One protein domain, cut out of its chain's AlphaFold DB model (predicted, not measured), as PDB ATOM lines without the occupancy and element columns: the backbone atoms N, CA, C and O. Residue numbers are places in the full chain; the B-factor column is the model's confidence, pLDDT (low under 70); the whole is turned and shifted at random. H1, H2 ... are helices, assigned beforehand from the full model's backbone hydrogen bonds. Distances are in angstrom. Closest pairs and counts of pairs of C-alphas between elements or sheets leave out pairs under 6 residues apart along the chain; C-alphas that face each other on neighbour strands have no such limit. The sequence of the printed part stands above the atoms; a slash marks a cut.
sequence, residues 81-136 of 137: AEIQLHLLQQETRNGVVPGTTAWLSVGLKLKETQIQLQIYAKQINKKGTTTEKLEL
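What this domain is: This is residues 81 to 136 of the 137 residues of an uncharacterized protein of Serpula lacrymans var. lacrymans (strain S7.9) (UniProt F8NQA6). One long helix, H2, makes the long axis of a thin rod, with a shorter helix, H1, folded back at a slant beside its first end and a very short helix, H3, turned back at its other end. H1 and H2 form a helical hairpin of unequal arms, opened into a V, and the stretch of H2 from residue 106 to 116 stands free between the two ends. The printed part has 56 residues with three named helices, in the order H1, H2, H3 along the chain, and no named strand; the class is all helix. The whole is extended, with a radius of gyration of the C-alphas of 18.2 A, and the C-alphas span 54 by 18 by 13 A.

How they stand to each other: Start with H2, residues 100 to 127, the longest helix. At its first end look for H1, residues 81 to 94, which H2 touches with residues 100 to 102 alone; the closest C-alphas are those of Leu 88 and Thr 101, 6.2 A apart. The two run opposite ways at a steep tilt of 43 degrees, and they are a helical hairpin. At the other end look for H3, residues 130 to 134, which H2 touches with residues 124 to 125 alone. H2 and H3 only just touch, and only at the corner by their link, with 3 pairs of C-alphas within 8 A; the closest are those of Ile 124 and Lys 133, 6.4 A apart. H1 and H3 are apart. In H1 and H2 every O i to N i+4 pair is within hydrogen-bond range, while in H3 it is 0 of 1, with 1 of 2 O i to N i+3 pairs within range.

Where its parts are: Find C-alpha 100 at (147.562, 150.017, 73.956); from there H2 runs for 28 residues and 40.5 A to C-alpha 127 at (131.707, 123.397, 100.097). Go back to C-alpha 81 at (133.018, 147.885, 71.487), where H1 begins; its 14 residues cover 19.8 A to C-alpha 94. H3 has five residues, and its first and last C-alphas are 6.7 A apart; it ends at C-alpha 134, at (140.086, 117.403, 91.233).

The domain as a whole: Look for the two C-alphas farthest apart at Arg 93 and Thr 130, 54.7 A from each other. The C-alphas of the first and last printed residues, Ala 81 and Leu 136, are 32.4 A apart. The printed part has no cut. Both links are tight, with five residues between H1 and H2 and two between H2 and H3. The mean pLDDT of the printed part is 84.0; look at residues 127 to 136 for the values under 70, where the model's confidence is low.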
ATOM      1  N   ALA A  81     132.352 147.769  72.780       87.25
ATOM      2  CA  ALA A  81     133.018 147.885  71.487       87.25
ATOM      3  C   ALA A  81     133.119 149.346  71.021       87.25
ATOM      4  O   ALA A  81     134.169 149.762  70.543       87.25
ATOM      5  N   GLU A  82     132.066 150.143  71.220       91.38
ATOM      6  CA  GLU A  82     132.062 151.575  70.895       91.38
ATOM      7  C   GLU A  82     133.047 152.354  71.774       91.38
ATOM      8  O   GLU A  82     133.792 153.190  71.267       91.38
ATOM      9  N   ILE A  83     133.126 152.026  73.069       90.50
ATOM     10  CA  ILE A  83     134.112 152.615  73.987       90.50
ATOM     11  C   ILE A  83     135.538 152.259  73.544       90.50
ATOM     12  O   ILE A  83     136.399 153.134  73.486       90.50
ATOM     13  N   GLN A  84     135.805 150.993  73.206       88.94
ATOM     14  CA  GLN A  84     137.121 150.562  72.719       88.94
ATOM     15  C   GLN A  84     137.512 151.264  71.418       88.94
ATOM     16  O   GLN A  84     138.645 151.718  71.288       88.94
ATOM     17  N   LEU A  85     136.578 151.380  70.472       89.62
ATOM     18  CA  LEU A  85     136.798 152.075  69.208       89.62
ATOM     19  C   LEU A  85     137.129 153.550  69.449       89.62
ATOM     20  O   LEU A  85     138.103 154.055  68.893       89.62
ATOM     21  N   HIS A  86     136.370 154.223  70.316       91.75
ATOM     22  CA  HIS A  86     136.625 155.611  70.688       91.75
ATOM     23  C   HIS A  86     138.019 155.795  71.307       91.75
ATOM     24  O   HIS A  86     138.750 156.711  70.932       91.75
ATOM     25  N   LEU A  87     138.426 154.901  72.210       90.75
ATOM     26  CA  LEU A  87     139.750 154.943  72.831       90.75
ATOM     27  C   LEU A  87     140.880 154.697  71.814       90.75
ATOM     28  O   LEU A  87     141.837 155.462  71.791       90.75
ATOM     29  N   LEU A  88     140.745 153.722  70.908       88.69
ATOM     30  CA  LEU A  88     141.719 153.485  69.826       88.69
ATOM     31  C   LEU A  88     141.880 154.712  68.909       88.69
ATOM     32  O   LEU A  88     142.989 155.066  68.499       88.69
ATOM     33  N   GLN A  89     140.778 155.401  68.603       88.25
ATOM     34  CA  GLN A  89     140.824 156.653  67.845       88.25
ATOM     35  C   GLN A  89     141.550 157.764  68.616       88.25
ATOM     36  O   GLN A  89     142.285 158.547  68.012       88.25
ATOM     37  N   GLN A  90     141.378 157.833  69.939       88.56
ATOM     38  CA  GLN A  90     142.097 158.784  70.789       88.56
ATOM     39  C   GLN A  90     143.594 158.476  70.894       88.56
ATOM     40  O   GLN A  90     144.386 159.414  70.906       88.56
ATOM     41  N   GLU A  91     144.008 157.208  70.903       87.75
ATOM     42  CA  GLU A  91     145.434 156.832  70.903       87.75
ATOM     43  C   GLU A  91     146.178 157.422  69.715       87.75
ATOM     44  O   GLU A  91     147.234 158.035  69.874       87.75
ATOM     45  N   THR A  92     145.557 157.306  68.540       78.94
ATOM     46  CA  THR A  92     146.098 157.829  67.282       78.94
ATOM     47  C   THR A  92     146.257 159.352  67.335       78.94
ATOM     48  O   THR A  92     147.208 159.897  66.785       78.94
ATOM     49  N   ARG A  93     145.343 160.051  68.023       82.31
ATOM     50  CA  ARG A  93     145.375 161.516  68.178       82.31
ATOM     51  C   ARG A  93     146.375 161.987  69.233       82.31
ATOM     52  O   ARG A  93     146.967 163.046  69.070       82.31
ATOM     53  N   ASN A  94     146.561 161.208  70.293       85.00
ATOM     54  CA  ASN A  94     147.372 161.584  71.451       85.00
ATOM     55  C   ASN A  94     148.834 161.109  71.352       85.00
ATOM     56  O   ASN A  94     149.594 161.304  72.296       85.00
ATOM     57  N   GLY A  95     149.229 160.471  70.245       78.81
ATOM     58  CA  GLY A  95     150.588 159.948  70.052       78.81
ATOM     59  C   GLY A  95     150.924 158.751  70.948       78.81
ATOM     60  O   GLY A  95     152.096 158.450  71.163       78.81
ATOM     61  N   VAL A  96     149.906 158.074  71.488       81.44
ATOM     62  CA  VAL A  96     150.071 156.831  72.254       81.44
ATOM     63  C   VAL A  96     150.342 155.690  71.275       81.44
ATOM     64  O   VAL A  96     149.820 155.691  70.161       81.44
ATOM     65  N   VAL A  97     151.146 154.704  71.688       84.44
ATOM     66  CA  VAL A  97     151.436 153.519  70.868       84.44
ATOM     67  C   VAL A  97     150.116 152.855  70.445       84.44
ATOM     68  O   VAL A  97     149.342 152.451  71.325       84.44
ATOM     69  N   PRO A  98     149.844 152.729  69.130       83.62
ATOM     70  CA  PRO A  98     148.611 152.124  68.647       83.62
ATOM     71  C   PRO A  98     148.427 150.710  69.204       83.62
ATOM     72  O   PRO A  98     149.342 149.888  69.144       83.62
ATOM     73  N   GLY A  99     147.241 150.419  69.739       86.12
ATOM     74  CA  GLY A  99     146.909 149.093  70.267       86.12
ATOM     75  C   GLY A  99     147.095 148.944  71.778       86.12
ATOM     76  O   GLY A  99     146.823 147.867  72.314       86.12
ATOM     77  N   THR A 100     147.467 150.013  72.486       88.44
ATOM     78  CA  THR A 100     147.562 150.017  73.956       88.44
ATOM     79  C   THR A 100     146.209 149.682  74.605       88.44
ATOM     80  O   THR A 100     146.140 148.879  75.530       88.44
ATOM     81  N   THR A 101     145.104 150.190  74.065       88.12
ATOM     82  CA  THR A 101     143.726 149.978  74.531       88.12
ATOM     83  C   THR A 101     143.304 148.539  74.303       88.12
ATOM     84  O   THR A 101     142.671 147.930  75.169       88.12
ATOM     85  N   ALA A 102     143.671 147.965  73.154       88.44
ATOM     86  CA  ALA A 102     143.418 146.559  72.869       88.44
ATOM     87  C   ALA A 102     144.187 145.666  73.856       88.44
ATOM     88  O   ALA A 102     143.587 144.783  74.473       88.44
ATOM     89  N   TRP A 103     145.474 145.950  74.074       92.00
ATOM     90  CA  TRP A 103     146.314 145.230  75.033       92.00
ATOM     91  C   TRP A 103     145.770 145.323  76.467       92.00
ATOM     92  O   TRP A 103     145.577 144.298  77.123       92.00
ATOM     93  N   LEU A 104     145.408 146.526  76.925       91.94
ATOM     94  CA  LEU A 104     144.795 146.747  78.237       91.94
ATOM     95  C   LEU A 104     143.457 146.022  78.373       91.94
ATOM     96  O   LEU A 104     143.198 145.392  79.396       91.94
ATOM     97  N   SER A 105     142.608 146.051  77.344       91.38
ATOM     98  CA  SER A 105     141.332 145.341  77.399       91.38
ATOM     99  C   SER A 105     141.510 143.826  77.497       91.38
ATOM    100  O   SER A 105     140.669 143.175  78.124       91.38
ATOM    101  N   VAL A 106     142.532 143.255  76.860       92.94
ATOM    102  CA  VAL A 106     142.860 141.829  76.986       92.94
ATOM    103  C   VAL A 106     143.379 141.537  78.394       92.94
ATOM    104  O   VAL A 106     142.894 140.604  79.032       92.94
ATOM    105  N   GLY A 107     144.276 142.375  78.919       95.12
ATOM    106  CA  GLY A 107     144.785 142.255  80.287       95.12
ATOM    107  C   GLY A 107     143.682 142.323  81.349       95.12
ATOM    108  O   GLY A 107     143.659 141.507  82.269       95.12
ATOM    109  N   LEU A 108     142.715 143.233  81.193       94.06
ATOM    110  CA  LEU A 108     141.558 143.335  82.087       94.06
ATOM    111  C   LEU A 108     140.676 142.084  82.034       94.06
ATOM    112  O   LEU A 108     140.308 141.570  83.088       94.06
ATOM    113  N   LYS A 109     140.389 141.553  80.836       94.38
ATOM    114  CA  LYS A 109     139.642 140.289  80.693       94.38
ATOM    115  C   LYS A 109     140.370 139.125  81.367       94.38
ATOM    116  O   LYS A 109     139.736 138.319  82.033       94.38
ATOM    117  N   LEU A 110     141.694 139.055  81.231       96.31
ATOM    118  CA  LEU A 110     142.501 138.023  81.883       96.31
ATOM    119  C   LEU A 110     142.455 138.136  83.415       96.31
ATOM    120  O   LEU A 110     142.398 137.131  84.119       96.31
ATOM    121  N   LYS A 111     142.468 139.357  83.960       96.12
ATOM    122  CA  LYS A 111     142.322 139.558  85.407       96.12
ATOM    123  C   LYS A 111     140.927 139.217  85.903       96.12
ATOM    124  O   LYS A 111     140.803 138.622  86.970       96.12
ATOM    125  N   GLU A 112     139.901 139.535  85.128       95.81
ATOM    126  CA  GLU A 112     138.526 139.147  85.426       95.81
ATOM    127  C   GLU A 112     138.381 137.619  85.508       95.81
ATOM    128  O   GLU A 112     137.883 137.113  86.514       95.81
ATOM    129  N   THR A 113     138.900 136.873  84.525       95.19
ATOM    130  CA  THR A 113     138.859 135.399  84.549       95.19
ATOM    131  C   THR A 113     139.676 134.819  85.702       95.19
ATOM    132  O   THR A 113     139.222 133.891  86.369       95.19
ATOM    133  N   GLN A 114     140.841 135.397  86.013       95.38
ATOM    134  CA  GLN A 114     141.647 134.989  87.167       95.38
ATOM    135  C   GLN A 114     140.888 135.177  88.491       95.38
ATOM    136  O   GLN A 114     140.912 134.294  89.350       95.38
ATOM    137  N   ILE A 115     140.193 136.305  88.665       95.56
ATOM    138  CA  ILE A 115     139.381 136.575  89.860       95.56
ATOM    139  C   ILE A 115     138.213 135.590  89.950       95.56
ATOM    140  O   ILE A 115     137.961 135.042  91.023       95.56
ATOM    141  N   GLN A 116     137.523 135.328  88.837       94.56
ATOM    142  CA  GLN A 116     136.428 134.357  88.789       94.56
ATOM    143  C   GLN A 116     136.899 132.954  89.190       94.56
ATOM    144  O   GLN A 116     136.276 132.332  90.049       94.56
ATOM    145  N   LEU A 117     138.040 132.501  88.662       91.88
ATOM    146  CA  LEU A 117     138.658 131.231  89.051       91.88
ATOM    147  C   LEU A 117     139.007 131.190  90.542       91.88
ATOM    148  O   LEU A 117     138.714 130.208  91.215       91.88
ATOM    149  N   GLN A 118     139.577 132.260  91.101       90.81
ATOM    150  CA  GLN A 118     139.883 132.316  92.535       90.81
ATOM    151  C   GLN A 118     138.629 132.258  93.412       90.81
ATOM    152  O   GLN A 118     138.646 131.638  94.478       90.81
ATOM    153  N   ILE A 119     137.544 132.917  93.000       90.12
ATOM    154  CA  ILE A 119     136.258 132.849  93.703       90.12
ATOM    155  C   ILE A 119     135.716 131.420  93.648       90.12
ATOM    156  O   ILE A 119     135.333 130.885  94.689       90.12
ATOM    157  N   TYR A 120     135.741 130.795  92.471       88.12
ATOM    158  CA  TYR A 120     135.303 129.418  92.264       88.12
ATOM    159  C   TYR A 120     136.111 128.427  93.116       88.12
ATOM    160  O   TYR A 120     135.539 127.673  93.904       88.12
ATOM    161  N   ALA A 121     137.442 128.535  93.103       85.31
ATOM    162  CA  ALA A 121     138.325 127.728  93.943       85.31
ATOM    163  C   ALA A 121     138.038 127.905  95.444       85.31
ATOM    164  O   ALA A 121     137.992 126.936  96.202       85.31
ATOM    165  N   LYS A 122     137.774 129.136  95.905       84.44
ATOM    166  CA  LYS A 122     137.371 129.394  97.300       84.44
ATOM    167  C   LYS A 122     136.020 128.771  97.649       84.44
ATOM    168  O   LYS A 122     135.825 128.379  98.798       84.44
ATOM    169  N   GLN A 123     135.078 128.711  96.710       82.94
ATOM    170  CA  GLN A 123     133.771 128.090  96.925       82.94
ATOM    171  C   GLN A 123     133.893 126.567  97.034       82.94
ATOM    172  O   GLN A 123     133.384 125.997  98.001       82.94
ATOM    173  N   ILE A 124     134.650 125.933  96.134       80.56
ATOM    174  CA  ILE A 124     134.928 124.489  96.165       80.56
ATOM    175  C   ILE A 124     135.721 124.097  97.413       80.56
ATOM    176  O   ILE A 124     135.382 123.129  98.088       80.56
ATOM    177  N   ASN A 125     136.723 124.878  97.814       73.00
ATOM    178  CA  ASN A 125     137.463 124.587  99.043       73.00
ATOM    179  C   ASN A 125     136.577 124.634 100.299       73.00
ATOM    180  O   ASN A 125     136.824 123.889 101.246       73.00
ATOM    181  N   LYS A 126     135.528 125.468 100.312       72.31
ATOM    182  CA  LYS A 126     134.596 125.590 101.444       72.31
ATOM    183  C   LYS A 126     133.445 124.578 101.426       72.31
ATOM    184  O   LYS A 126     132.936 124.262 102.496       72.31
ATOM    185  N   LYS A 127     132.970 124.152 100.250       68.81
ATOM    186  CA  LYS A 127     131.707 123.397 100.097       68.81
ATOM    187  C   LYS A 127     131.736 122.283  99.040       68.81
ATOM    188  O   LYS A 127     130.714 121.640  98.845       68.81
ATOM    189  N   GLY A 128     132.854 122.088  98.349       62.75
ATOM    190  CA  GLY A 128     132.935 121.258  97.151       62.75
ATOM    191  C   GLY A 128     133.140 119.772  97.422       62.75
ATOM    192  O   GLY A 128     133.794 119.371  98.394       62.75
ATOM    193  N   THR A 129     132.590 118.972  96.516       63.78
ATOM    194  CA  THR A 129     132.687 117.506  96.492       63.78
ATOM    195  C   THR A 129     134.081 117.086  96.004       63.78
ATOM    196  O   THR A 129     134.759 117.850  95.320       63.78
ATOM    197  N   THR A 130     134.551 115.883  96.344       61.22
ATOM    198  CA  THR A 130     135.915 115.405  96.024       61.22
ATOM    199  C   THR A 130     136.257 115.462  94.527       61.22
ATOM    200  O   THR A 130     137.414 115.658  94.181       61.22
ATOM    201  N   THR A 131     135.255 115.351  93.650       64.75
ATOM    202  CA  THR A 131     135.380 115.476  92.187       64.75
ATOM    203  C   THR A 131     135.609 116.915  91.717       64.75
ATOM    204  O   THR A 131     136.456 117.139  90.865       64.75
ATOM    205  N   GLU A 132     134.936 117.905  92.309       62.75
ATOM    206  CA  GLU A 132     135.101 119.332  91.958       62.75
ATOM    207  C   GLU A 132     136.464 119.873  92.412       62.75
ATOM    208  O   GLU A 132     137.018 120.789  91.815       62.75
ATOM    209  N   LYS A 133     137.031 119.286  93.474       61.09
ATOM    210  CA  LYS A 133     138.397 119.589  93.920       61.09
ATOM    211  C   LYS A 133     139.459 119.082  92.941       61.09
ATOM    212  O   LYS A 133     140.511 119.702  92.860       61.09
ATOM    213  N   LEU A 134     139.171 118.005  92.205       60.94
ATOM    214  CA  LEU A 134     140.086 117.403  91.233       60.94
ATOM    215  C   LEU A 134     140.130 118.181  89.905       60.94
ATOM    216  O   LEU A 134     141.134 118.143  89.215       60.94
ATOM    217  N   GLU A 135     139.069 118.920  89.563       66.00
ATOM    218  CA  GLU A 135     139.024 119.798  88.376       66.00
ATOM    219  C   GLU A 135     139.818 121.110  88.549       66.00
ATOM    220  O   GLU A 135     139.972 121.874  87.595       66.00
ATOM    221  N   LEU A 136     140.289 121.400  89.768       61.34
ATOM    222  CA  LEU A 136     141.086 122.588  90.091       61.34
ATOM    223  C   LEU A 136     142.604 122.335  90.127       61.34
ATOM    224  O   LEU A 136     143.345 123.316  90.221       61.34
TER     225      LEU A 136